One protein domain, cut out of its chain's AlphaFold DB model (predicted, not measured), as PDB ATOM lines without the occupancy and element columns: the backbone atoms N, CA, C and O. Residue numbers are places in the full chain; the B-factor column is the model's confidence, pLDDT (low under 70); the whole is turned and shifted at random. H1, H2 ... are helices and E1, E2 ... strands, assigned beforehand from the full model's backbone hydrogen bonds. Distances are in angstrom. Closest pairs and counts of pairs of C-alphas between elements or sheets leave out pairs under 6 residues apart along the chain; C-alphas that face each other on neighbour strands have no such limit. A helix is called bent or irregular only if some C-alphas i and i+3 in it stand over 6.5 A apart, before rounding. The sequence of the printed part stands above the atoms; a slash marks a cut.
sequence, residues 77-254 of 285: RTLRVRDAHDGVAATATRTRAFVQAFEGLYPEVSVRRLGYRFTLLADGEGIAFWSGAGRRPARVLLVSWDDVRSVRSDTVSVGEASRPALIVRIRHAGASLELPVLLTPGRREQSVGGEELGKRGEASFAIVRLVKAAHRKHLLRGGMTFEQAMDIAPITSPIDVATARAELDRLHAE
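AT A GLANCE: This is residues 77 to 254 of the 285 residues of an uncharacterized protein of Agromyces sp. MMS17-SY077 (UniProt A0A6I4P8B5). One seven-stranded antiparallel sheet is folded back on itself and curled like part of a barrel, and it wraps round the long helix H3. H2 packs on the opposite face from H3, over E7 and only just over E6 with 3 of its C-alphas falling there, and H1 packs on E1 and E2; H4 touches one end of H3, while residues 245 to 254 of H5 stick out, as do residues 191 to 196 of the long loop before H3. The printed part has 178 residues, with five named helices and seven named strands in the order H1 E1 H2 E2 E3 E4 E5 E6 E7 H3 H4 H5. The sheet's order is E4 E3 E2 E1 E7 E6 E5, and the class is mixed, helices and strands. The whole is compact, with a radius of gyration of the C-alphas of 16.2 A and spans of 43 by 40 by 36 A.

IN THESE COORDINATES: The strands are E1, residues 88 to 93; E2, 117 to 122; E3, 126 to 131; E4, 138 to 144; E5, 148 to 158, 25.6 A from first to last C-alpha; E6, 161 to 172, 31.8 A; and E7, 175 to 183, 24.1 A. E6 begins with C-alpha 161 at (6.325, -4.123, -62.744). The helices are H1, residues 77 to 84; H2, 96 to 105, 14.3 A; H3, 202 to 221, 28.7 A; H4, 226 to 231; and H5, 241 to 254, 20.1 A. C-alpha 77 of H1 is at (7.738, 21.704, -59.644), and H5 ends with C-alpha 254 at (29.512, 16.549, -44.406).

HOW THE PARTS SIT: The strongly twisted sheet is a folded sheet, one sheet bent back into two leaves: E4 E3 E2 face E7 E6 E5, with E1 as the hinge. E2 E3 E4 and E5 E6 E7 are each a meander, each strand the antiparallel neighbour of the one before. Within hydrogen-bond range are N 90 and O 120 of E1 and E2, 2.8 A; N 128 and O 121 of E3 and E2, 2.8 A; N 129 and O 141 of E3 and E4, 2.8 A; N 154 and O 165 of E5 and E6, 2.9 A; and N 181 and O 166 of E7 and E6, 2.7 A. E7 is staggered, pairing with E6 over residues 175 to 182 and with E1 over 182 to 183, where N 93 and O 182 are 2.9 A apart. E5 bends by 63 degrees at residue 153 and E6 by 53 degrees at residue 164. The edge strands E4 and E5 meet only through their link. The sheet curls round H3; the closest C-alphas of E5 and H3 are those of Val 151 and Lys 212, 6.0 A. H2, on the opposite face, has a height over the sheet of 7.9 A; its closest C-alphas with E7 are those of Phe 98 and Pro 180, 5.4 A. H1 lies over E2 at a height over the sheet of 8.2 A and runs along the strands, at 19 degrees to E2 on the local plane. H4 touches H3 at residues 216 to 220 alone, the closest C-alphas being those of Arg 216 and Ala 229, 6.0 A, at a steep tilt of 54 degrees, opposite ways. H5 is apart from H3 and H4. In the five helices every O i to N i+4 pair is within hydrogen-bond range.

THE WHOLE: The two C-alphas farthest apart are those of Gly 174 and Gly 194, 47.0 A. The printed part has no cut. The links H2 to E2, 11 residues, and E7 to H3, 18 residues, are long. The mean pLDDT of the printed part is 77.8; 45 residues are under 70, among them 185 to 201 and 229 to 245.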
ATOM      1  N   ARG A  77       8.753  21.586 -60.698       70.75
ATOM      2  CA  ARG A  77       7.738  21.704 -59.644       70.75
ATOM      3  C   ARG A  77       8.278  21.235 -58.300       70.75
ATOM      4  O   ARG A  77       8.225  21.992 -57.341       70.75
ATOM      5  N   THR A  78       8.808  20.016 -58.257       69.81
ATOM      6  CA  THR A  78       9.338  19.418 -57.025       69.81
ATOM      7  C   THR A  78      10.514  20.227 -56.486       69.81
ATOM      8  O   THR A  78      10.560  20.480 -55.292       69.81
ATOM      9  N   LEU A  79      11.382  20.740 -57.369       71.00
ATOM     10  CA  LEU A  79      12.463  21.652 -56.978       71.00
ATOM     11  C   LEU A  79      11.939  22.940 -56.336       71.00
ATOM     12  O   LEU A  79      12.410  23.305 -55.279       71.00
ATOM     13  N   ARG A  80      10.914  23.592 -56.898       73.81
ATOM     14  CA  ARG A  80      10.370  24.824 -56.298       73.81
ATOM     15  C   ARG A  80       9.717  24.605 -54.944       73.81
ATOM     16  O   ARG A  80       9.841  25.459 -54.082       73.81
ATOM     17  N   VAL A  81       8.993  23.498 -54.783       77.62
ATOM     18  CA  VAL A  81       8.396  23.152 -53.487       77.62
ATOM     19  C   VAL A  81       9.505  22.858 -52.474       77.62
ATOM     20  O   VAL A  81       9.424  23.329 -51.352       77.62
ATOM     21  N   ARG A  82      10.574  22.170 -52.893       80.50
ATOM     22  CA  ARG A  82      11.762  21.927 -52.066       80.50
ATOM     23  C   ARG A  82      12.531  23.205 -51.712       80.50
ATOM     24  O   ARG A  82      13.014  23.322 -50.603       80.50
ATOM     25  N   ASP A  83      12.658  24.145 -52.643       79.19
ATOM     26  CA  ASP A  83      13.385  25.400 -52.415       79.19
ATOM     27  C   ASP A  83      12.585  26.365 -51.524       79.19
ATOM     28  O   ASP A  83      13.164  27.215 -50.854       79.19
ATOM     29  N   ALA A  84      11.250  26.272 -51.546       82.94
ATOM     30  CA  ALA A  84      10.361  27.137 -50.773       82.94
ATOM     31  C   ALA A  84      10.067  26.612 -49.360       82.94
ATOM     32  O   ALA A  84       9.662  27.395 -48.504       82.94
ATOM     33  N   HIS A  85      10.235  25.309 -49.127       84.44
ATOM     34  CA  HIS A  85       9.886  24.656 -47.871       84.44
ATOM     35  C   HIS A  85      11.034  23.779 -47.387       84.44
ATOM     36  O   HIS A  85      11.549  22.952 -48.139       84.44
ATOM     37  N   ASP A  86      11.390  23.920 -46.113       83.00
ATOM     38  CA  ASP A  86      12.394  23.069 -45.481       83.00
ATOM     39  C   ASP A  86      11.803  21.678 -45.203       83.00
ATOM     40  O   ASP A  86      11.117  21.447 -44.204       83.00
ATOM     41  N   GLY A  87      11.986  20.761 -46.156       85.69
ATOM     42  CA  GLY A  87      11.382  19.437 -46.103       85.69
ATOM     43  C   GLY A  87      11.766  18.508 -47.252       85.69
ATOM     44  O   GLY A  87      12.535  18.825 -48.165       85.69
ATOM     45  N   VAL A  88      11.202  17.305 -47.203       87.56
ATOM     46  CA  VAL A  88      11.440  16.224 -48.158       87.56
ATOM     47  C   VAL A  88      10.373  16.286 -49.242       87.56
ATOM     48  O   VAL A  88       9.231  15.879 -49.031       87.56
ATOM     49  N   ALA A  89      10.738  16.785 -50.422       88.31
ATOM     50  CA  ALA A  89       9.845  16.833 -51.574       88.31
ATOM     51  C   ALA A  89      10.087  15.650 -52.524       88.31
ATOM     52  O   ALA A  89      11.217  15.384 -52.933       88.31
ATOM     53  N   ALA A  90       9.014  14.986 -52.939       86.75
ATOM     54  CA  ALA A  90       9.041  13.856 -53.854       86.75
ATOM     55  C   ALA A  90       7.924  13.947 -54.894       86.75
ATOM     56  O   ALA A  90       6.859  14.520 -54.663       86.75
ATOM     57  N   THR A  91       8.143  13.353 -56.065       86.88
ATOM     58  CA  THR A  91       7.084  13.231 -57.072       86.88
ATOM     59  C   THR A  91       6.315  11.933 -56.854       86.88
ATOM     60  O   THR A  91       6.911  10.861 -56.774       86.88
ATOM     61  N   ALA A  92       4.990  12.015 -56.831       88.62
ATOM     62  CA  ALA A  92       4.110  10.868 -56.666       88.62
ATOM     63  C   ALA A  92       3.077  10.780 -57.794       88.62
ATOM     64  O   ALA A  92       2.773  11.772 -58.468       88.62
ATOM     65  N   THR A  93       2.568   9.571 -58.018       88.06
ATOM     66  CA  THR A  93       1.561   9.276 -59.040       88.06
ATOM     67  C   THR A  93       0.264   8.815 -58.394       88.06
ATOM     68  O   THR A  93       0.260   8.000 -57.473       88.06
ATOM     69  N   ARG A  94      -0.849   9.334 -58.908       89.44
ATOM     70  CA  ARG A  94      -2.198   9.001 -58.467       89.44
ATOM     71  C   ARG A  94      -2.579   7.604 -58.955       89.44
ATOM     72  O   ARG A  94      -2.618   7.357 -60.161       89.44
ATOM     73  N   THR A  95      -2.897   6.718 -58.020       88.75
ATOM     74  CA  THR A  95      -3.426   5.370 -58.274       88.75
ATOM     75  C   THR A  95      -4.893   5.298 -57.860       88.75
ATOM     76  O   THR A  95      -5.369   6.148 -57.109       88.75
ATOM     77  N   ARG A  96      -5.631   4.286 -58.331       88.94
ATOM     78  CA  ARG A  96      -7.030   4.082 -57.919       88.94
ATOM     79  C   ARG A  96      -7.152   3.865 -56.407       88.94
ATOM     80  O   ARG A  96      -8.017   4.474 -55.792       88.94
ATOM     81  N   ALA A  97      -6.251   3.071 -55.825       88.81
ATOM     82  CA  ALA A  97      -6.204   2.825 -54.384       88.81
ATOM     83  C   ALA A  97      -5.940   4.114 -53.588       88.81
ATOM     84  O   ALA A  97      -6.604   4.360 -52.588       88.81
ATOM     85  N   PHE A  98      -5.039   4.981 -54.076       91.75
ATOM     86  CA  PHE A  98      -4.833   6.305 -53.489       91.75
ATOM     87  C   PHE A  98      -6.120   7.133 -53.517       91.75
ATOM     88  O   PHE A  98      -6.476   7.716 -52.504       91.75
ATOM     89  N   VAL A  99      -6.819   7.185 -54.659       92.38
ATOM     90  CA  VAL A  99      -8.061   7.967 -54.788       92.38
ATOM     91  C   VAL A  99      -9.118   7.481 -53.801       92.38
ATOM     92  O   VAL A  99      -9.677   8.299 -53.086       92.38
ATOM     93  N   GLN A 100      -9.338   6.168 -53.717       91.75
ATOM     94  CA  GLN A 100     -10.332   5.583 -52.814       91.75
ATOM     95  C   GLN A 100     -10.023   5.875 -51.341       91.75
ATOM     96  O   GLN A 100     -10.904   6.310 -50.608       91.75
ATOM     97  N   ALA A 101      -8.770   5.683 -50.915       91.62
ATOM     98  CA  ALA A 101      -8.364   5.976 -49.542       91.62
ATOM     99  C   ALA A 101      -8.432   7.479 -49.229       91.62
ATOM    100  O   ALA A 101      -8.854   7.864 -48.144       91.62
ATOM    101  N   PHE A 102      -8.046   8.331 -50.182       92.88
ATOM    102  CA  PHE A 102      -8.077   9.780 -50.014       92.88
ATOM    103  C   PHE A 102      -9.509  10.310 -49.908       92.88
ATOM    104  O   PHE A 102      -9.792  11.071 -48.992       92.88
ATOM    105  N   GLU A 103     -10.412   9.905 -50.805       92.94
ATOM    106  CA  GLU A 103     -11.825  10.317 -50.761       92.94
ATOM    107  C   GLU A 103     -12.539   9.763 -49.521       92.94
ATOM    108  O   GLU A 103     -13.441  10.411 -49.002       92.94
ATOM    109  N   GLY A 104     -12.112   8.601 -49.012       90.19
ATOM    110  CA  GLY A 104     -12.610   8.055 -47.750       90.19
ATOM    111  C   GLY A 104     -12.124   8.806 -46.504       90.19
ATOM    112  O   GLY A 104     -12.852   8.866 -45.519       90.19
ATOM    113  N   LEU A 105     -10.912   9.371 -46.531       91.69
ATOM    114  CA  LEU A 105     -10.355  10.161 -45.422       91.69
ATOM    115  C   LEU A 105     -10.805  11.627 -45.447       91.69
ATOM    116  O   LEU A 105     -10.996  12.209 -44.385       91.69
ATOM    117  N   TYR A 106     -10.940  12.206 -46.642       92.75
ATOM    118  CA  TYR A 106     -11.187  13.632 -46.873       92.75
ATOM    119  C   TYR A 106     -12.291  13.823 -47.928       92.75
ATOM    120  O   TYR A 106     -12.006  14.259 -49.053       92.75
ATOM    121  N   PRO A 107     -13.553  13.469 -47.621       90.69
ATOM    122  CA  PRO A 107     -14.666  13.556 -48.572       90.69
ATOM    123  C   PRO A 107     -14.929  14.988 -49.073       90.69
ATOM    124  O   PRO A 107     -15.422  15.187 -50.186       90.69
ATOM    125  N   GLU A 108     -14.565  16.000 -48.288       90.19
ATOM    126  CA  GLU A 108     -14.666  17.420 -48.627       90.19
ATOM    127  C   GLU A 108     -13.595  17.892 -49.627       90.19
ATOM    128  O   GLU A 108     -13.767  18.916 -50.302       90.19
ATOM    129  N   VAL A 109     -12.494  17.147 -49.775       88.56
ATOM    130  CA  VAL A 109     -11.387  17.505 -50.667       88.56
ATOM    131  C   VAL A 109     -11.459  16.697 -51.955       88.56
ATOM    132  O   VAL A 109     -11.094  15.528 -52.032       88.56
ATOM    133  N   SER A 110     -11.842  17.362 -53.046       86.50
ATOM    134  CA  SER A 110     -11.891  16.701 -54.352       86.50
ATOM    135  C   SER A 110     -10.500  16.269 -54.837       86.50
ATOM    136  O   SER A 110      -9.681  17.104 -55.242       86.50
ATOM    137  N   VAL A 111     -10.279  14.952 -54.943       85.06
ATOM    138  CA  VAL A 111      -9.077  14.347 -55.554       85.06
ATOM    139  C   VAL A 111      -8.851  14.816 -56.991       85.06
ATOM    140  O   VAL A 111      -7.723  14.789 -57.489       85.06
ATOM    141  N   ARG A 112      -9.883  15.314 -57.684       82.19
ATOM    142  CA  ARG A 112      -9.735  15.896 -59.030       82.19
ATOM    143  C   ARG A 112      -8.810  17.111 -59.048       82.19
ATOM    144  O   ARG A 112      -8.181  17.362 -60.075       82.19
ATOM    145  N   ARG A 113      -8.677  17.827 -57.924       84.12
ATOM    146  CA  ARG A 113      -7.703  18.920 -57.772       84.12
ATOM    147  C   ARG A 113      -6.264  18.404 -57.798       84.12
ATOM    148  O   ARG A 113      -5.362  19.153 -58.172       84.12
ATOM    149  N   LEU A 114      -6.040  17.131 -57.466       86.19
ATOM    150  CA  LEU A 114      -4.750  16.461 -57.559       86.19
ATOM    151  C   LEU A 114      -4.551  15.888 -58.971       86.19
ATOM    152  O   LEU A 114      -5.239  14.960 -59.408       86.19
ATOM    153  N   GLY A 115      -3.592  16.453 -59.707       85.19
ATOM    154  CA  GLY A 115      -3.225  15.942 -61.027       85.19
ATOM    155  C   GLY A 115      -2.689  14.506 -60.967       85.19
ATOM    156  O   GLY A 115      -2.249  14.037 -59.920       85.19
ATOM    157  N   TYR A 116      -2.659  13.815 -62.115       85.81
ATOM    158  CA  TYR A 116      -2.154  12.433 -62.206       85.81
ATOM    159  C   TYR A 116      -0.759  12.258 -61.586       85.81
ATOM    160  O   TYR A 116      -0.491  11.249 -60.943       85.81
ATOM    161  N   ARG A 117       0.117  13.258 -61.739       86.44
ATOM    162  CA  ARG A 117       1.364  13.361 -60.976       86.44
ATOM    163  C   ARG A 117       1.287  14.574 -60.076       86.44
ATOM    164  O   ARG A 117       1.113  15.693 -60.566       86.44
ATOM    165  N   PHE A 118       1.547  14.381 -58.800       88.56
ATOM    166  CA  PHE A 118       1.568  15.427 -57.786       88.56
ATOM    167  C   PHE A 118       2.922  15.455 -57.082       88.56
ATOM    168  O   PHE A 118       3.790  14.619 -57.345       88.56
ATOM    169  N   THR A 119       3.145  16.486 -56.278       90.31
ATOM    170  CA  THR A 119       4.332  16.582 -55.430       90.31
ATOM    171  C   THR A 119       3.890  16.336 -53.999       90.31
ATOM    172  O   THR A 119       2.954  16.970 -53.525       90.31
ATOM    173  N   LEU A 120       4.531  15.378 -53.348       92.19
ATOM    174  CA  LEU A 120       4.426  15.152 -51.917       92.19
ATOM    175  C   LEU A 120       5.543  15.948 -51.248       92.19
ATOM    176  O   LEU A 120       6.678  15.902 -51.715       92.19
ATOM    177  N   LEU A 121       5.219  16.679 -50.194       92.81
ATOM    178  CA  LEU A 121       6.176  17.366 -49.337       92.81
ATOM    179  C   LEU A 121       5.951  16.860 -47.915       92.81
ATOM    180  O   LEU A 121       4.825  16.920 -47.437       92.81
ATOM    181  N   ALA A 122       6.993  16.356 -47.268       93.44
ATOM    182  CA  ALA A 122       6.987  16.073 -45.838       93.44
ATOM    183  C   ALA A 122       7.888  17.093 -45.138       93.44
ATOM    184  O   ALA A 122       9.095  17.111 -45.390       93.44
ATOM    185  N   ASP A 123       7.310  17.949 -44.309       91.75
ATOM    186  CA  ASP A 123       8.003  19.047 -43.627       91.75
ATOM    187  C   ASP A 123       7.679  19.050 -42.124       91.75
ATOM    188  O   ASP A 123       7.273  18.032 -41.562       91.75
ATOM    189  N   GLY A 124       7.926  20.168 -41.439       88.75
ATOM    190  CA  GLY A 124       7.630  20.300 -40.014       88.75
ATOM    191  C   GLY A 124       6.138  20.290 -39.662       88.75
ATOM    192  O   GLY A 124       5.823  19.975 -38.520       88.75
ATOM    193  N   GLU A 125       5.240  20.613 -40.601       91.81
ATOM    194  CA  GLU A 125       3.787  20.658 -40.361       91.81
ATOM    195  C   GLU A 125       3.140  19.284 -40.560       91.81
ATOM    196  O   GLU A 125       2.182  18.934 -39.871       91.81
ATOM    197  N   GLY A 126       3.632  18.507 -41.526       93.69
ATOM    198  CA  GLY A 126       2.982  17.258 -41.889       93.69
ATOM    199  C   GLY A 126       3.383  16.727 -43.255       93.69
ATOM    200  O   GLY A 126       4.481  16.964 -43.763       93.69
ATOM    201  N   ILE A 127       2.440  16.020 -43.875       95.50
ATOM    202  CA  ILE A 127       2.519  15.588 -45.270       95.50
ATOM    203  C   ILE A 127       1.570  16.450 -46.098       95.50
ATOM    204  O   ILE A 127       0.347  16.342 -46.004       95.50
ATOM    205  N   ALA A 128       2.136  17.289 -46.957       94.94
ATOM    206  CA  ALA A 128       1.400  18.133 -47.878       94.94
ATOM    207  C   ALA A 128       1.374  17.552 -49.299       94.94
ATOM    208  O   ALA A 128       2.392  17.147 -49.870       94.94
ATOM    209  N   PHE A 129       0.195  17.594 -49.914       93.75
ATOM    210  CA  PHE A 129      -0.041  17.199 -51.296       93.75
ATOM    211  C   PHE A 129      -0.194  18.437 -52.170       93.75
ATOM    212  O   PHE A 129      -1.125  19.226 -52.007       93.75
ATOM    213  N   TRP A 130       0.705  18.598 -53.134       92.06
ATOM    214  CA  TRP A 130       0.759  19.754 -54.019       92.06
ATOM    215  C   TRP A 130       0.389  19.381 -55.453       92.06
ATOM    216  O   TRP A 130       0.919  18.427 -56.036       92.06
ATOM    217  N   SER A 131      -0.482  20.184 -56.057       87.69
ATOM    218  CA  SER A 131      -0.910  20.062 -57.451       87.69
ATOM    219  C   SER A 131      -0.507  21.288 -58.277       87.69
ATOM    220  O   SER A 131       0.053  22.262 -57.774       87.69
ATOM    221  N   GLY A 132      -0.763  21.220 -59.582       70.38
ATOM    222  CA  GLY A 132      -0.388  22.241 -60.559       70.38
ATOM    223  C   GLY A 132       0.918  21.929 -61.293       70.38
ATOM    224  O   GLY A 132       1.659  21.007 -60.940       70.38
ATOM    225  N   ALA A 133       1.186  22.679 -62.364       53.84
ATOM    226  CA  ALA A 133       2.390  22.564 -63.183       53.84
ATOM    227  C   ALA A 133       3.123  23.911 -63.254       53.84
ATOM    228  O   ALA A 133       2.526  24.953 -63.519       53.84
ATOM    229  N   GLY A 134       4.447  23.898 -63.093       60.16
ATOM    230  CA  GLY A 134       5.269  25.074 -63.367       60.16
ATOM    231  C   GLY A 134       5.195  26.168 -62.294       60.16
ATOM    232  O   GLY A 134       5.744  25.986 -61.213       60.16
ATOM    233  N   ARG A 135       4.682  27.356 -62.653       56.56
ATOM    234  CA  ARG A 135       4.964  28.636 -61.963       56.56
ATOM    235  C   ARG A 135       4.218  28.867 -60.644       56.56
ATOM    236  O   ARG A 135       4.660  29.720 -59.887       56.56
ATOM    237  N   ARG A 136       3.121  28.156 -60.376       71.69
ATOM    238  CA  ARG A 136       2.337  28.292 -59.137       71.69
ATOM    239  C   ARG A 136       1.897  26.909 -58.652       71.69
ATOM    240  O   ARG A 136       0.814  26.466 -59.031       71.69
ATOM    241  N   PRO A 137       2.759  26.171 -57.929       82.31
ATOM    242  CA  PRO A 137       2.300  24.989 -57.212       82.31
ATOM    243  C   PRO A 137       1.248  25.423 -56.180       82.31
ATOM    244  O   PRO A 137       1.391  26.475 -55.563       82.31
ATOM    245  N   ALA A 138       0.186  24.636 -56.029       87.44
ATOM    246  CA  ALA A 138      -0.880  24.896 -55.066       87.44
ATOM    247  C   ALA A 138      -1.021  23.704 -54.117       87.44
ATOM    248  O   ALA A 138      -1.079  22.555 -54.572       87.44
ATOM    249  N   ARG A 139      -1.069  23.979 -52.811       91.44
ATOM    250  CA  ARG A 139      -1.319  22.970 -51.779       91.44
ATOM    251  C   ARG A 139      -2.784  22.549 -51.870       91.44
ATOM    252  O   ARG A 139      -3.671  23.395 -51.833       91.44
ATOM    253  N   VAL A 140      -3.022  21.257 -52.064       92.69
ATOM    254  CA  VAL A 140      -4.363  20.662 -52.158       92.69
ATOM    255  C   VAL A 140      -4.824  20.173 -50.794       92.69
ATOM    256  O   VAL A 140      -5.973  20.391 -50.437       92.69
ATOM    257  N   LEU A 141      -3.925  19.525 -50.053       94.62
ATOM    258  CA  LEU A 141      -4.188  18.977 -48.729       94.62
ATOM    259  C   LEU A 141      -2.914  19.054 -47.884       94.62
ATOM    260  O   LEU A 141      -1.815  18.892 -48.419       94.62
ATOM    261  N   LEU A 142      -3.080  19.279 -46.586       95.25
ATOM    262  CA  LEU A 142      -2.065  19.065 -45.561       95.25
ATOM    263  C   LEU A 142      -2.624  18.043 -44.572       95.25
ATOM    264  O   LEU A 142      -3.713  18.240 -44.043       95.25
ATOM    265  N   VAL A 143      -1.880  16.970 -44.342       95.19
ATOM    266  CA  VAL A 143      -2.162  15.983 -43.300       95.19
ATOM    267  C   VAL A 143      -1.204  16.269 -42.156       95.19
ATOM    268  O   VAL A 143       0.004  16.125 -42.354       95.19
ATOM    269  N   SER A 144      -1.724  16.693 -41.000       94.56
ATOM    270  CA  SER A 144      -0.894  16.914 -39.807       94.56
ATOM    271  C   SER A 144      -0.197  15.617 -39.417       94.56
ATOM    272  O   SER A 144      -0.770  14.533 -39.550       94.56
ATOM    273  N   TRP A 145       1.017  15.720 -38.885       93.31
ATOM    274  CA  TRP A 145       1.684  14.568 -38.290       93.31
ATOM    275  C   TRP A 145       0.875  13.915 -37.163       93.31
ATOM    276  O   TRP A 145       0.995  12.711 -36.974       93.31
ATOM    277  N   ASP A 146      -0.003  14.655 -36.483       90.31
ATOM    278  CA  ASP A 146      -0.859  14.113 -35.415       90.31
ATOM    279  C   ASP A 146      -1.919  13.125 -35.938       90.31
ATOM    280  O   ASP A 146      -2.330  12.192 -35.239       90.31
ATOM    281  N   ASP A 147      -2.325  13.294 -37.199       91.88
ATOM    282  CA  ASP A 147      -3.235  12.381 -37.890       91.88
ATOM    283  C   ASP A 147      -2.484  11.167 -38.460       91.88
ATOM    284  O   ASP A 147      -3.088  10.132 -38.764       91.88
ATOM    285  N   VAL A 148      -1.159  11.247 -38.609       93.44
ATOM    286  CA  VAL A 148      -0.337  10.159 -39.145       93.44
ATOM    287  C   VAL A 148      -0.040   9.149 -38.039       93.44
ATOM    288  O   VAL A 148       0.596   9.441 -37.035       93.44
ATOM    289  N   ARG A 149      -0.484   7.906 -38.232       90.38
ATOM    290  CA  ARG A 149      -0.253   6.813 -37.277       90.38
ATOM    291  C   ARG A 149       0.977   6.000 -37.603       90.38
ATOM    292  O   ARG A 149       1.693   5.593 -36.699       90.38
ATOM    293  N   SER A 150       1.227   5.744 -38.879       88.06
ATOM    294  CA  SER A 150       2.434   5.039 -39.287       88.06
ATOM    295  C   SER A 150       2.834   5.400 -40.706       88.06
ATOM    296  O   SER A 150       2.013   5.756 -41.553       88.06
ATOM    297  N   VAL A 151       4.133   5.289 -40.960       90.19
ATOM    298  CA  VAL A 151       4.728   5.462 -42.278       90.19
ATOM    299  C   VAL A 151       5.528   4.204 -42.567       90.19
ATOM    300  O   VAL A 151       6.452   3.885 -41.818       90.19
ATOM    301  N   ARG A 152       5.201   3.479 -43.638       88.62
ATOM    302  CA  ARG A 152       5.921   2.268 -44.053       88.62
ATOM    303  C   ARG A 152       6.275   2.290 -45.536       88.62
ATOM    304  O   ARG A 152       5.705   3.032 -46.331       88.62
ATOM    305  N   SER A 153       7.283   1.502 -45.875       86.50
ATOM    306  CA  SER A 153       7.667   1.202 -47.251       86.50
ATOM    307  C   SER A 153       6.988  -0.092 -47.661       86.50
ATOM    308  O   SER A 153       6.970  -1.040 -46.879       86.50
ATOM    309  N   ASP A 154       6.467  -0.126 -48.878       85.88
ATOM    310  CA  ASP A 154       5.915  -1.328 -49.495       85.88
ATOM    311  C   ASP A 154       6.232  -1.323 -50.996       85.88
ATOM    312  O   ASP A 154       6.842  -0.383 -51.522       85.88
ATOM    313  N   THR A 155       5.815  -2.359 -51.704       81.69
ATOM    314  CA  THR A 155       5.867  -2.432 -53.158       81.69
ATOM    315  C   THR A 155       4.483  -2.700 -53.725       81.69
ATOM    316  O   THR A 155       3.787  -3.606 -53.285       81.69
ATOM    317  N   VAL A 156       4.087  -1.924 -54.730       76.12
ATOM    318  CA  VAL A 156       2.819  -2.089 -55.442       76.12
ATOM    319  C   VAL A 156       3.108  -2.585 -56.851       76.12
ATOM    320  O   VAL A 156       3.891  -1.976 -57.586       76.12
ATOM    321  N   SER A 157       2.447  -3.672 -57.241       74.00
ATOM    322  CA  SER A 157       2.482  -4.190 -58.609       74.00
ATOM    323  C   SER A 157       1.624  -3.317 -59.522       74.00
ATOM    324  O   SER A 157       0.428  -3.134 -59.299       74.00
ATOM    325  N   VAL A 158       2.241  -2.753 -60.557       67.94
ATOM    326  CA  VAL A 158       1.570  -1.969 -61.599       67.94
ATOM    327  C   VAL A 158       1.819  -2.666 -62.934       67.94
ATOM    328  O   VAL A 158       2.885  -2.509 -63.534       67.94
ATOM    329  N   GLY A 159       0.841  -3.457 -63.383       75.44
ATOM    330  CA  GLY A 159       1.043  -4.413 -64.474       75.44
ATOM    331  C   GLY A 159       2.049  -5.486 -64.052       75.44
ATOM    332  O   GLY A 159       1.948  -6.020 -62.953       75.44
ATOM    333  N   GLU A 160       3.057  -5.738 -64.884       67.31
ATOM    334  CA  GLU A 160       4.141  -6.698 -64.602       67.31
ATOM    335  C   GLU A 160       5.289  -6.106 -63.762       67.31
ATOM    336  O   GLU A 160       6.241  -6.798 -63.408       67.31
ATOM    337  N   ALA A 161       5.242  -4.806 -63.444       63.62
ATOM    338  CA  ALA A 161       6.325  -4.123 -62.744       63.62
ATOM    339  C   ALA A 161       5.989  -3.880 -61.267       63.62
ATOM    340  O   ALA A 161       5.039  -3.164 -60.951       63.62
ATOM    341  N   SER A 162       6.842  -4.371 -60.365       69.69
ATOM    342  CA  SER A 162       6.820  -3.974 -58.954       69.69
ATOM    343  C   SER A 162       7.440  -2.585 -58.778       69.69
ATOM    344  O   SER A 162       8.507  -2.279 -59.329       69.69
ATOM    345  N   ARG A 163       6.745  -1.701 -58.060       75.88
ATOM    346  CA  ARG A 163       7.155  -0.311 -57.841       75.88
ATOM    347  C   ARG A 163       7.132   0.021 -56.349       75.88
ATOM    348  O   ARG A 163       6.143  -0.279 -55.690       75.88
ATOM    349  N   PRO A 164       8.164   0.691 -55.817       79.62
ATOM    350  CA  PRO A 164       8.179   1.106 -54.420       79.62
ATOM    351  C   PRO A 164       7.064   2.119 -54.139       79.62
ATOM    352  O   PRO A 164       6.862   3.081 -54.890       79.62
ATOM    353  N   ALA A 165       6.366   1.908 -53.033       85.88
ATOM    354  CA  ALA A 165       5.289   2.743 -52.540       85.88
ATOM    355  C   ALA A 165       5.560   3.165 -51.093       85.88
ATOM    356  O   ALA A 165       6.110   2.421 -50.280       85.88
ATOM    357  N   LEU A 166       5.158   4.390 -50.787       91.44
ATOM    358  CA  LEU A 166       5.066   4.915 -49.436       91.44
ATOM    359  C   LEU A 166       3.642   4.645 -48.953       91.44
ATOM    360  O   LEU A 166       2.701   5.166 -49.545       91.44
ATOM    361  N   ILE A 167       3.469   3.854 -47.903       91.94
ATOM    362  CA  ILE A 167       2.156   3.618 -47.299       91.94
ATOM    363  C   ILE A 167       2.075   4.450 -46.026       91.94
ATOM    364  O   ILE A 167       2.874   4.264 -45.104       91.94
ATOM    365  N   VAL A 168       1.125   5.380 -45.984       93.12
ATOM    366  CA  VAL A 168       0.892   6.242 -44.819       93.12
ATOM    367  C   VAL A 168      -0.438   5.855 -44.201       93.12
ATOM    368  O   VAL A 168      -1.471   5.983 -44.850       93.12
ATOM    369  N   ARG A 169      -0.438   5.381 -42.957       93.25
ATOM    370  CA  ARG A 169      -1.683   5.153 -42.224       93.25
ATOM    371  C   ARG A 169      -2.107   6.455 -41.571       93.25
ATOM    372  O   ARG A 169      -1.389   6.974 -40.720       93.25
ATOM    373  N   ILE A 170      -3.273   6.951 -41.954       92.88
ATOM    374  CA  ILE A 170      -3.831   8.208 -41.457       92.88
ATOM    375  C   ILE A 170      -5.072   7.876 -40.637       92.88
ATOM    376  O   ILE A 170      -5.855   6.998 -41.009       92.88
ATOM    377  N   ARG A 171      -5.235   8.548 -39.500       92.94
ATOM    378  CA  ARG A 171      -6.460   8.556 -38.711       92.94
ATOM    379  C   ARG A 171      -7.016   9.973 -38.712       92.94
ATOM    380  O   ARG A 171      -6.448  10.834 -38.060       92.94
ATOM    381  N   HIS A 172      -8.125  10.179 -39.407       90.19
ATOM    382  CA  HIS A 172      -8.768  11.482 -39.542       90.19
ATOM    383  C   HIS A 172     -10.287  11.321 -39.423       90.19
ATOM    384  O   HIS A 172     -10.838  10.348 -39.933       90.19
ATOM    385  N   ALA A 173     -10.955  12.234 -38.709       86.56
ATOM    386  CA  ALA A 173     -12.416  12.257 -38.541       86.56
ATOM    387  C   ALA A 173     -13.063  10.895 -38.175       86.56
ATOM    388  O   ALA A 173     -14.139  10.546 -38.648       86.56
ATOM    389  N   GLY A 174     -12.393  10.091 -37.339       81.50
ATOM    390  CA  GLY A 174     -12.880   8.767 -36.919       81.50
ATOM    391  C   GLY A 174     -12.591   7.620 -37.899       81.50
ATOM    392  O   GLY A 174     -12.659   6.461 -37.496       81.50
ATOM    393  N   ALA A 175     -12.172   7.909 -39.131       83.56
ATOM    394  CA  ALA A 175     -11.683   6.914 -40.078       83.56
ATOM    395  C   ALA A 175     -10.189   6.629 -39.853       83.56
ATOM    396  O   ALA A 175      -9.420   7.518 -39.484       83.56
ATOM    397  N   SER A 176      -9.753   5.388 -40.090       90.00
ATOM    398  CA  SER A 176      -8.330   5.045 -40.175       90.00
ATOM    399  C   SER A 176      -8.077   4.226 -41.428       90.00
ATOM    400  O   SER A 176      -8.501   3.076 -41.508       90.00
ATOM    401  N   LEU A 177      -7.389   4.823 -42.398       91.44
ATOM    402  CA  LEU A 177      -7.131   4.214 -43.698       91.44
ATOM    403  C   LEU A 177      -5.647   4.293 -44.046       91.44
ATOM    404  O   LEU A 177      -4.920   5.192 -43.615       91.44
ATOM    405  N   GLU A 178      -5.195   3.326 -44.837       92.00
ATOM    406  CA  GLU A 178      -3.869   3.347 -45.438       92.00
ATOM    407  C   GLU A 178      -3.921   4.082 -46.775       92.00
ATOM    408  O   GLU A 178      -4.713   3.752 -47.655       92.00
ATOM    409  N   LEU A 179      -3.050   5.073 -46.932       93.25
ATOM    410  CA  LEU A 179      -2.918   5.876 -48.132       93.25
ATOM    411  C   LEU A 179      -1.668   5.428 -48.910       93.25
ATOM    412  O   LEU A 179      -0.551   5.819 -48.553       93.25
ATOM    413  N   PRO A 180      -1.821   4.606 -49.968       91.88
ATOM    414  CA  PRO A 180      -0.698   4.155 -50.777       91.88
ATOM    415  C   PRO A 180      -0.254   5.246 -51.755       91.88
ATOM    416  O   PRO A 180      -0.956   5.583 -52.708       91.88
ATOM    417  N   VAL A 181       0.947   5.781 -51.563       91.31
ATOM    418  CA  VAL A 181       1.551   6.808 -52.414       91.31
ATOM    419  C   VAL A 181       2.629   6.185 -53.297       91.31
ATOM    420  O   VAL A 181       3.705   5.797 -52.837       91.31
ATOM    421  N   LEU A 182       2.362   6.124 -54.603       89.31
ATOM    422  CA  LEU A 182       3.311   5.581 -55.571       89.31
ATOM    423  C   LEU A 182       4.395   6.616 -55.897       89.31
ATOM    424  O   LEU A 182       4.166   7.556 -56.669       89.31
ATOM    425  N   LEU A 183       5.586   6.434 -55.330       86.00
ATOM    426  CA  LEU A 183       6.721   7.326 -55.555       86.00
ATOM    427  C   LEU A 183       7.270   7.123 -56.964       86.00
ATOM    428  O   LEU A 183       7.592   6.013 -57.385       86.00
ATOM    429  N   THR A 184       7.362   8.212 -57.722       76.69
ATOM    430  CA  THR A 184       7.840   8.174 -59.103       76.69
ATOM    431  C   THR A 184       9.099   9.019 -59.222       76.69
ATOM    432  O   THR A 184       8.964  10.240 -59.356       76.69
ATOM    433  N   PRO A 185      10.298   8.409 -59.214       63.47
ATOM    434  CA  PRO A 185      11.540   9.165 -59.274       63.47
ATOM    435  C   PRO A 185      11.576  10.042 -60.531       63.47
ATOM    436  O   PRO A 185      11.188   9.628 -61.633       63.47
ATOM    437  N   GLY A 186      11.993  11.292 -60.362       59.69
ATOM    438  CA  GLY A 186      12.272  12.208 -61.458       59.69
ATOM    439  C   GLY A 186      13.495  11.756 -62.264       59.69
ATOM    440  O   GLY A 186      14.407  11.131 -61.738       59.69
ATOM    441  N   ARG A 187      13.569  12.129 -63.550       52.03
ATOM    442  CA  ARG A 187      14.711  11.780 -64.429       52.03
ATOM    443  C   ARG A 187      16.061  12.283 -63.888       52.03
ATOM    444  O   ARG A 187      17.077  11.648 -64.121       52.03
ATOM    445  N   ARG A 188      16.056  13.414 -63.166       47.78
ATOM    446  CA  ARG A 188      17.236  13.950 -62.461       47.78
ATOM    447  C   ARG A 188      17.539  13.223 -61.156       47.78
ATOM    448  O   ARG A 188      18.697  13.053 -60.837       47.78
ATOM    449  N   GLU A 189      16.528  12.762 -60.431       47.16
ATOM    450  CA  GLU A 189      16.719  11.996 -59.188       47.16
ATOM    451  C   GLU A 189      17.328  10.610 -59.469       47.16
ATOM    452  O   GLU A 189      17.949  10.027 -58.596       47.16
ATOM    453  N   GLN A 190      17.220  10.121 -60.710       47.06
ATOM    454  CA  GLN A 190      17.960   8.955 -61.213       47.06
ATOM    455  C   GLN A 190      19.419   9.263 -61.604       47.06
ATOM    456  O   GLN A 190      20.134   8.353 -61.997       47.06
ATOM    457  N   SER A 191      19.839  10.533 -61.598       38.31
ATOM    458  CA  SER A 191      21.136  10.982 -62.138       38.31
ATOM    459  C   SER A 191      21.889  11.986 -61.250       38.31
ATOM    460  O   SER A 191      22.874  12.571 -61.696       38.31
ATOM    461  N   VAL A 192      21.464  12.197 -59.999       34.69
ATOM    462  CA  VAL A 192      22.281  12.902 -58.999       34.69
ATOM    463  C   VAL A 192      23.080  11.845 -58.243       34.69
ATOM    464  O   VAL A 192      22.504  11.087 -57.473       34.69
ATOM    465  N   GLY A 193      24.385  11.808 -58.509       33.69
ATOM    466  CA  GLY A 193      25.298  10.751 -58.082       33.69
ATOM    467  C   GLY A 193      25.739   9.945 -59.296       33.69
ATOM    468  O   GLY A 193      25.050   9.021 -59.716       33.69
ATOM    469  N   GLY A 194      26.848  10.362 -59.916       36.06
ATOM    470  CA  GLY A 194      27.604   9.448 -60.767       36.06
ATOM    471  C   GLY A 194      27.959   8.220 -59.930       36.06
ATOM    472  O   GLY A 194      28.267   8.377 -58.756       36.06
ATOM    473  N   GLU A 195      27.862   7.047 -60.550       35.28
ATOM    474  CA  GLU A 195      27.882   5.712 -59.933       35.28
ATOM    475  C   GLU A 195      26.529   5.244 -59.358       35.28
ATOM    476  O   GLU A 195      26.062   5.627 -58.292       35.28
ATOM    477  N   GLU A 196      25.883   4.391 -60.155       38.22
ATOM    478  CA  GLU A 196      25.047   3.264 -59.734       38.22
ATOM    479  C   GLU A 196      24.109   3.407 -58.517       38.22
ATOM    480  O   GLU A 196      24.091   2.564 -57.629       38.22
ATOM    481  N   LEU A 197      23.108   4.287 -58.595       42.09
ATOM    482  CA  LEU A 197      21.772   3.948 -58.056       42.09
ATOM    483  C   LEU A 197      21.019   3.037 -59.051       42.09
ATOM    484  O   LEU A 197      19.872   3.280 -59.439       42.09
ATOM    485  N   GLY A 198      21.714   1.995 -59.521       36.62
ATOM    486  CA  GLY A 198      21.285   1.034 -60.541       36.62
ATOM    487  C   GLY A 198      20.251   0.018 -60.050       36.62
ATOM    488  O   GLY A 198      19.678  -0.722 -60.852       36.62
ATOM    489  N   LYS A 199      19.933  -0.007 -58.750       50.38
ATOM    490  CA  LYS A 199      18.884  -0.873 -58.206       50.38
ATOM    491  C   LYS A 199      17.537  -0.156 -58.254       50.38
ATOM    492  O   LYS A 199      17.298   0.852 -57.586       50.38
ATOM    493  N   ARG A 200      16.627  -0.690 -59.080       56.47
ATOM    494  CA  ARG A 200      15.238  -0.219 -59.232       56.47
ATOM    495  C   ARG A 200      14.584  -0.038 -57.854       56.47
ATOM    496  O   ARG A 200      14.125  -0.997 -57.254       56.47
ATOM    497  N   GLY A 201      14.486   1.209 -57.393       62.41
ATOM    498  CA  GLY A 201      13.682   1.594 -56.230       62.41
ATOM    499  C   GLY A 201      14.431   2.217 -55.053       62.41
ATOM    500  O   GLY A 201      13.769   2.790 -54.191       62.41
ATOM    501  N   GLU A 202      15.766   2.207 -55.025       70.19
ATOM    502  CA  GLU A 202      16.542   2.770 -53.904       70.19
ATOM    503  C   GLU A 202      16.271   4.259 -53.658       70.19
ATOM    504  O   GLU A 202      16.041   4.655 -52.517       70.19
ATOM    505  N   ALA A 203      16.168   5.072 -54.715       72.44
ATOM    506  CA  ALA A 203      15.808   6.487 -54.590       72.44
ATOM    507  C   ALA A 203      14.430   6.692 -53.929       72.44
ATOM    508  O   ALA A 203      14.239   7.602 -53.124       72.44
ATOM    509  N   SER A 204      13.464   5.816 -54.224       76.50
ATOM    510  CA  SER A 204      12.150   5.859 -53.581       76.50
ATOM    511  C   SER A 204      12.228   5.418 -52.119       76.50
ATOM    512  O   SER A 204      11.602   6.045 -51.270       76.50
ATOM    513  N   PHE A 205      13.016   4.389 -51.792       81.06
ATOM    514  CA  PHE A 205      13.219   3.975 -50.401       81.06
ATOM    515  C   PHE A 205      13.953   5.037 -49.577       81.06
ATOM    516  O   PHE A 205      13.599   5.240 -48.417       81.06
ATOM    517  N   ALA A 206      14.909   5.761 -50.164       83.12
ATOM    518  CA  ALA A 206      15.558   6.902 -49.521       83.12
ATOM    519  C   ALA A 206      14.532   7.984 -49.144       83.12
ATOM    520  O   ALA A 206      14.517   8.441 -48.004       83.12
ATOM    521  N   ILE A 207      13.601   8.312 -50.047       85.31
ATOM    522  CA  ILE A 207      12.488   9.227 -49.745       85.31
ATOM    523  C   ILE A 207      11.649   8.693 -48.578       85.31
ATOM    524  O   ILE A 207      11.372   9.442 -47.648       85.31
ATOM    525  N   VAL A 208      11.278   7.405 -48.575       88.56
ATOM    526  CA  VAL A 208      10.510   6.821 -47.459       88.56
ATOM    527  C   VAL A 208      11.271   6.942 -46.135       88.56
ATOM    528  O   VAL A 208      10.667   7.294 -45.124       88.56
ATOM    529  N   ARG A 209      12.586   6.687 -46.120       87.75
ATOM    530  CA  ARG A 209      13.427   6.840 -44.918       87.75
ATOM    531  C   ARG A 209      13.415   8.279 -44.408       87.75
ATOM    532  O   ARG A 209      13.230   8.487 -43.213       87.75
ATOM    533  N   LEU A 210      13.543   9.254 -45.303       88.62
ATOM    534  CA  LEU A 210      13.511  10.671 -44.945       88.62
ATOM    535  C   LEU A 210      12.137  11.101 -44.401       88.62
ATOM    536  O   LEU A 210      12.071  11.793 -43.390       88.62
ATOM    537  N   VAL A 211      11.038  10.634 -45.003       90.62
ATOM    538  CA  VAL A 211       9.675  10.889 -44.496       90.62
ATOM    539  C   VAL A 211       9.472  10.243 -43.119       90.62
ATOM    540  O   VAL A 211       8.939  10.879 -42.214       90.62
ATOM    541  N   LYS A 212       9.938   9.001 -42.922       90.12
ATOM    542  CA  LYS A 212       9.916   8.333 -41.608       90.12
ATOM    543  C   LYS A 212      10.701   9.127 -40.561       90.12
ATOM    544  O   LYS A 212      10.226   9.275 -39.439       90.12
ATOM    545  N   ALA A 213      11.882   9.632 -40.916       88.50
ATOM    546  CA  ALA A 213      12.701  10.445 -40.020       88.50
ATOM    547  C   ALA A 213      11.996  11.757 -39.636       88.50
ATOM    548  O   ALA A 213      11.994  12.118 -38.461       88.50
ATOM    549  N   ALA A 214      11.337  12.425 -40.592       88.81
ATOM    550  CA  ALA A 214      10.529  13.616 -40.326       88.81
ATOM    551  C   ALA A 214       9.378  13.321 -39.346       88.81
ATOM    552  O   ALA A 214       9.224  14.030 -38.353       88.81
ATOM    553  N   HIS A 215       8.650  12.220 -39.555       90.06
ATOM    554  CA  HIS A 215       7.580  11.795 -38.651       90.06
ATOM    555  C   HIS A 215       8.096  11.483 -37.236       90.06
ATOM    556  O   HIS A 215       7.547  11.971 -36.254       90.06
ATOM    557  N   ARG A 216       9.202  10.737 -37.105       87.94
ATOM    558  CA  ARG A 216       9.812  10.448 -35.791       87.94
ATOM    559  C   ARG A 216      10.260  11.717 -35.075       87.94
ATOM    560  O   ARG A 216      10.050  11.846 -33.876       87.94
ATOM    561  N   LYS A 217      10.842  12.669 -35.808       86.75
ATOM    562  CA  LYS A 217      11.227  13.974 -35.263       86.75
ATOM    563  C   LYS A 217      10.015  14.735 -34.715       86.75
ATOM    564  O   LYS A 217      10.151  15.390 -33.686       86.75
ATOM    565  N   HIS A 218       8.853  14.641 -35.365       87.31
ATOM    566  CA  HIS A 218       7.600  15.197 -34.838       87.31
ATOM    567  C   HIS A 218       7.161  14.499 -33.548       87.31
ATOM    568  O   HIS A 218       6.954  15.172 -32.544       87.31
ATOM    569  N   LEU A 219       7.110  13.163 -33.536       85.38
ATOM    570  CA  LEU A 219       6.714  12.391 -32.349       85.38
ATOM    571  C   LEU A 219       7.587  12.712 -31.126       85.38
ATOM    572  O   LEU A 219       7.067  12.953 -30.039       85.38
ATOM    573  N   LEU A 220       8.907  12.796 -31.319       84.69
ATOM    574  CA  LEU A 220       9.857  13.163 -30.265       84.69
ATOM    575  C   LEU A 220       9.614  14.577 -29.719       84.69
ATOM    576  O   LEU A 220       9.714  14.804 -28.517       84.69
ATOM    577  N   ARG A 221       9.270  15.540 -30.585       85.75
ATOM    578  CA  ARG A 221       8.898  16.902 -30.156       85.75
ATOM    579  C   ARG A 221       7.586  16.924 -29.375       85.75
ATOM    580  O   ARG A 221       7.439  17.758 -28.490       85.75
ATOM    581  N   GLY A 222       6.670  16.006 -29.677       79.75
ATOM    582  CA  GLY A 222       5.413  15.813 -28.953       79.75
ATOM    583  C   GLY A 222       5.563  15.173 -27.567       79.75
ATOM    584  O   GLY A 222       4.551  14.874 -26.942       79.75
ATOM    585  N   GLY A 223       6.792  14.949 -27.083       79.81
ATOM    586  CA  GLY A 223       7.065  14.389 -25.754       79.81
ATOM    587  C   GLY A 223       7.103  12.860 -25.702       79.81
ATOM    588  O   GLY A 223       7.209  12.290 -24.618       79.81
ATOM    589  N   MET A 224       7.037  12.185 -26.851       80.94
ATOM    590  CA  MET A 224       7.204  10.737 -26.922       80.94
ATOM    591  C   MET A 224       8.669  10.349 -26.705       80.94
ATOM    592  O   MET A 224       9.575  11.001 -27.233       80.94
ATOM    593  N   THR A 225       8.920   9.268 -25.964       78.31
ATOM    594  CA  THR A 225      10.290   8.765 -25.804       78.31
ATOM    595  C   THR A 225      10.809   8.182 -27.118       78.31
ATOM    596  O   THR A 225      10.044   7.778 -27.996       78.31
ATOM    597  N   PHE A 226      12.132   8.120 -27.272       71.06
ATOM    598  CA  PHE A 226      12.747   7.534 -28.464       71.06
ATOM    599  C   PHE A 226      12.320   6.079 -28.689       71.06
ATOM    600  O   PHE A 226      12.016   5.715 -29.819       71.06
ATOM    601  N   GLU A 227      12.219   5.286 -27.623       68.62
ATOM    602  CA  GLU A 227      11.755   3.895 -27.683       68.62
ATOM    603  C   GLU A 227      10.309   3.810 -28.192       68.62
ATOM    604  O   GLU A 227      10.039   3.144 -29.189       68.62
ATOM    605  N   GLN A 228       9.400   4.609 -27.628       70.25
ATOM    606  CA  GLN A 228       8.003   4.665 -28.074       70.25
ATOM    607  C   GLN A 228       7.867   5.137 -29.531       70.25
ATOM    608  O   GLN A 228       7.070   4.595 -30.295       70.25
ATOM    609  N   ALA A 229       8.666   6.121 -29.953       64.56
ATOM    610  CA  ALA A 229       8.658   6.615 -31.330       64.56
ATOM    611  C   ALA A 229       9.228   5.589 -32.331       64.56
ATOM    612  O   ALA A 229       8.893   5.621 -33.523       64.56
ATOM    613  N   MET A 230      10.094   4.686 -31.868       65.25
ATOM    614  CA  MET A 230      10.646   3.584 -32.655       65.25
ATOM    615  C   MET A 230       9.658   2.417 -32.790       65.25
ATOM    616  O   MET A 230       9.583   1.841 -33.879       65.25
ATOM    617  N   ASP A 231       8.858   2.150 -31.754       62.03
ATOM    618  CA  ASP A 231       7.894   1.039 -31.689       62.03
ATOM    619  C   ASP A 231       6.594   1.274 -32.479       62.03
ATOM    620  O   ASP A 231       5.874   0.331 -32.809       62.03
ATOM    621  N   ILE A 232       6.295   2.516 -32.870       60.25
ATOM    622  CA  ILE A 232       5.081   2.867 -33.641       60.25
ATOM    623  C   ILE A 232       5.096   2.339 -35.094       60.25
ATOM    624  O   ILE A 232       4.097   2.426 -35.815       60.25
ATOM    625  N   ALA A 233       6.189   1.722 -35.549       49.12
ATOM    626  CA  ALA A 233       6.243   1.054 -36.845       49.12
ATOM    627  C   ALA A 233       6.391  -0.469 -36.685       49.12
ATOM    628  O   ALA A 233       7.365  -0.906 -36.076       49.12
ATOM    629  N   PRO A 234       5.548  -1.305 -37.331       41.72
ATOM    630  CA  PRO A 234       5.957  -2.675 -37.585       41.72
ATOM    631  C   PRO A 234       7.219  -2.627 -38.458       41.72
ATOM    632  O   PRO A 234       7.241  -2.016 -39.535       41.72
ATOM    633  N   ILE A 235       8.295  -3.222 -37.945       39.84
ATOM    634  CA  ILE A 235       9.606  -3.343 -38.579       39.84
ATOM    635  C   ILE A 235       9.457  -4.258 -39.802       39.84
ATOM    636  O   ILE A 235       9.722  -5.449 -39.741       39.84
ATOM    637  N   THR A 236       9.003  -3.728 -40.936       38.53
ATOM    638  CA  THR A 236       9.012  -4.464 -42.218       38.53
ATOM    639  C   THR A 236      10.095  -3.965 -43.168       38.53
ATOM    640  O   THR A 236      10.089  -4.234 -44.366       38.53
ATOM    641  N   SER A 237      11.075  -3.225 -42.658       43.00
ATOM    642  CA  SER A 237      12.336  -3.030 -43.366       43.00
ATOM    643  C   SER A 237      13.452  -3.101 -42.331       43.00
ATOM    644  O   SER A 237      13.507  -2.196 -41.494       43.00
ATOM    645  N   PRO A 238      14.292  -4.152 -42.337       38.41
ATOM    646  CA  PRO A 238      15.423  -4.241 -41.430       38.41
ATOM    647  C   PRO A 238      16.387  -3.119 -41.803       38.41
ATOM    648  O   PRO A 238      17.079  -3.159 -42.818       38.41
ATOM    649  N   ILE A 239      16.350  -2.047 -41.026       46.69
ATOM    650  CA  ILE A 239      17.422  -1.071 -40.993       46.69
ATOM    651  C   ILE A 239      18.182  -1.448 -39.737       46.69
ATOM    652  O   ILE A 239      17.666  -1.272 -38.636       46.69
ATOM    653  N   ASP A 240      19.367  -2.015 -39.921       47.38
ATOM    654  CA  ASP A 240      20.311  -2.156 -38.825       47.38
ATOM    655  C   ASP A 240      20.538  -0.760 -38.218       47.38
ATOM    656  O   ASP A 240      20.880   0.202 -38.920       47.38
ATOM    657  N   VAL A 241      20.250  -0.632 -36.923       49.94
ATOM    658  CA  VAL A 241      20.302   0.630 -36.175       49.94
ATOM    659  C   VAL A 241      21.717   1.213 -36.215       49.94
ATOM    660  O   VAL A 241      21.868   2.437 -36.257       49.94
ATOM    661  N   ALA A 242      22.741   0.358 -36.300       54.41
ATOM    662  CA  ALA A 242      24.130   0.774 -36.458       54.41
ATOM    663  C   ALA A 242      24.351   1.521 -37.784       54.41
ATOM    664  O   ALA A 242      24.964   2.590 -37.811       54.41
ATOM    665  N   THR A 243      23.764   1.024 -38.873       56.88
ATOM    666  CA  THR A 243      23.895   1.604 -40.218       56.88
ATOM    667  C   THR A 243      23.174   2.946 -40.338       56.88
ATOM    668  O   THR A 243      23.681   3.874 -40.962       56.88
ATOM    669  N   ALA A 244      22.002   3.090 -39.709       53.47
ATOM    670  CA  ALA A 244      21.279   4.365 -39.693       53.47
ATOM    671  C   ALA A 244      22.019   5.456 -38.908       53.47
ATOM    672  O   ALA A 244      21.983   6.624 -39.299       53.47
ATOM    673  N   ARG A 245      22.679   5.078 -37.806       64.06
ATOM    674  CA  ARG A 245      23.462   5.999 -36.979       64.06
ATOM    675  C   ARG A 245      24.711   6.478 -37.715       64.06
ATOM    676  O   ARG A 245      24.918   7.681 -37.816       64.06
ATOM    677  N   ALA A 246      25.447   5.554 -38.332       72.88
ATOM    678  CA  ALA A 246      26.631   5.870 -39.126       72.88
ATOM    679  C   ALA A 246      26.327   6.832 -40.289       72.88
ATOM    680  O   ALA A 246      27.090   7.763 -40.541       72.88
ATOM    681  N   GLU A 247      25.192   6.653 -40.971       69.44
ATOM    682  CA  GLU A 247      24.807   7.522 -42.087       69.44
ATOM    683  C   GLU A 247      24.390   8.926 -41.619       69.44
ATOM    684  O   GLU A 247      24.711   9.923 -42.265       69.44
ATOM    685  N   LEU A 248      23.713   9.033 -40.470       67.44
ATOM    686  CA  LEU A 248      23.365  10.327 -39.878       67.44
ATOM    687  C   LEU A 248      24.617  11.090 -39.425       67.44
ATOM    688  O   LEU A 248      24.738  12.286 -39.696       67.44
ATOM    689  N   ASP A 249      25.561  10.393 -38.794       81.88
ATOM    690  CA  ASP A 249      26.831  10.971 -38.353       81.88
ATOM    691  C   ASP A 249      27.675  11.431 -39.553       81.88
ATOM    692  O   ASP A 249      28.255  12.520 -39.530       81.88
ATOM    693  N   ARG A 250      27.660  10.669 -40.656       85.69
ATOM    694  CA  ARG A 250      28.290  11.062 -41.924       85.69
ATOM    695  C   ARG A 250      27.673  12.334 -42.503       85.69
ATOM    696  O   ARG A 250      28.406  13.244 -42.885       85.69
ATOM    697  N   LEU A 251      26.346  12.428 -42.539       73.56
ATOM    698  CA  LEU A 251      25.650  13.610 -43.056       73.56
ATOM    699  C   LEU A 251      25.905  14.852 -42.189       73.56
ATOM    700  O   LEU A 251      26.102  15.939 -42.732       73.56
ATOM    701  N   HIS A 252      25.964  14.708 -40.864       79.81
ATOM    702  CA  HIS A 252      26.353  15.803 -39.969       79.81
ATOM    703  C   HIS A 252      27.811  16.230 -40.183       79.81
ATOM    704  O   HIS A 252      28.095  17.428 -40.200       79.81
ATOM    705  N   ALA A 253      28.726  15.283 -40.408       79.44
ATOM    706  CA  ALA A 253      30.122  15.587 -40.716       79.44
ATOM    707  C   ALA A 253      30.277  16.301 -42.071       79.44
ATOM    708  O   ALA A 253      31.039  17.263 -42.184       79.44
ATOM    709  N   GLU A 254      29.525  15.890 -43.094       79.50
ATOM    710  CA  GLU A 254      29.512  16.549 -44.406       79.50
ATOM    711  C   GLU A 254      28.913  17.961 -44.329       79.50
ATOM    712  O   GLU A 254      29.454  18.892 -44.930       79.50
TER     713      GLU A 254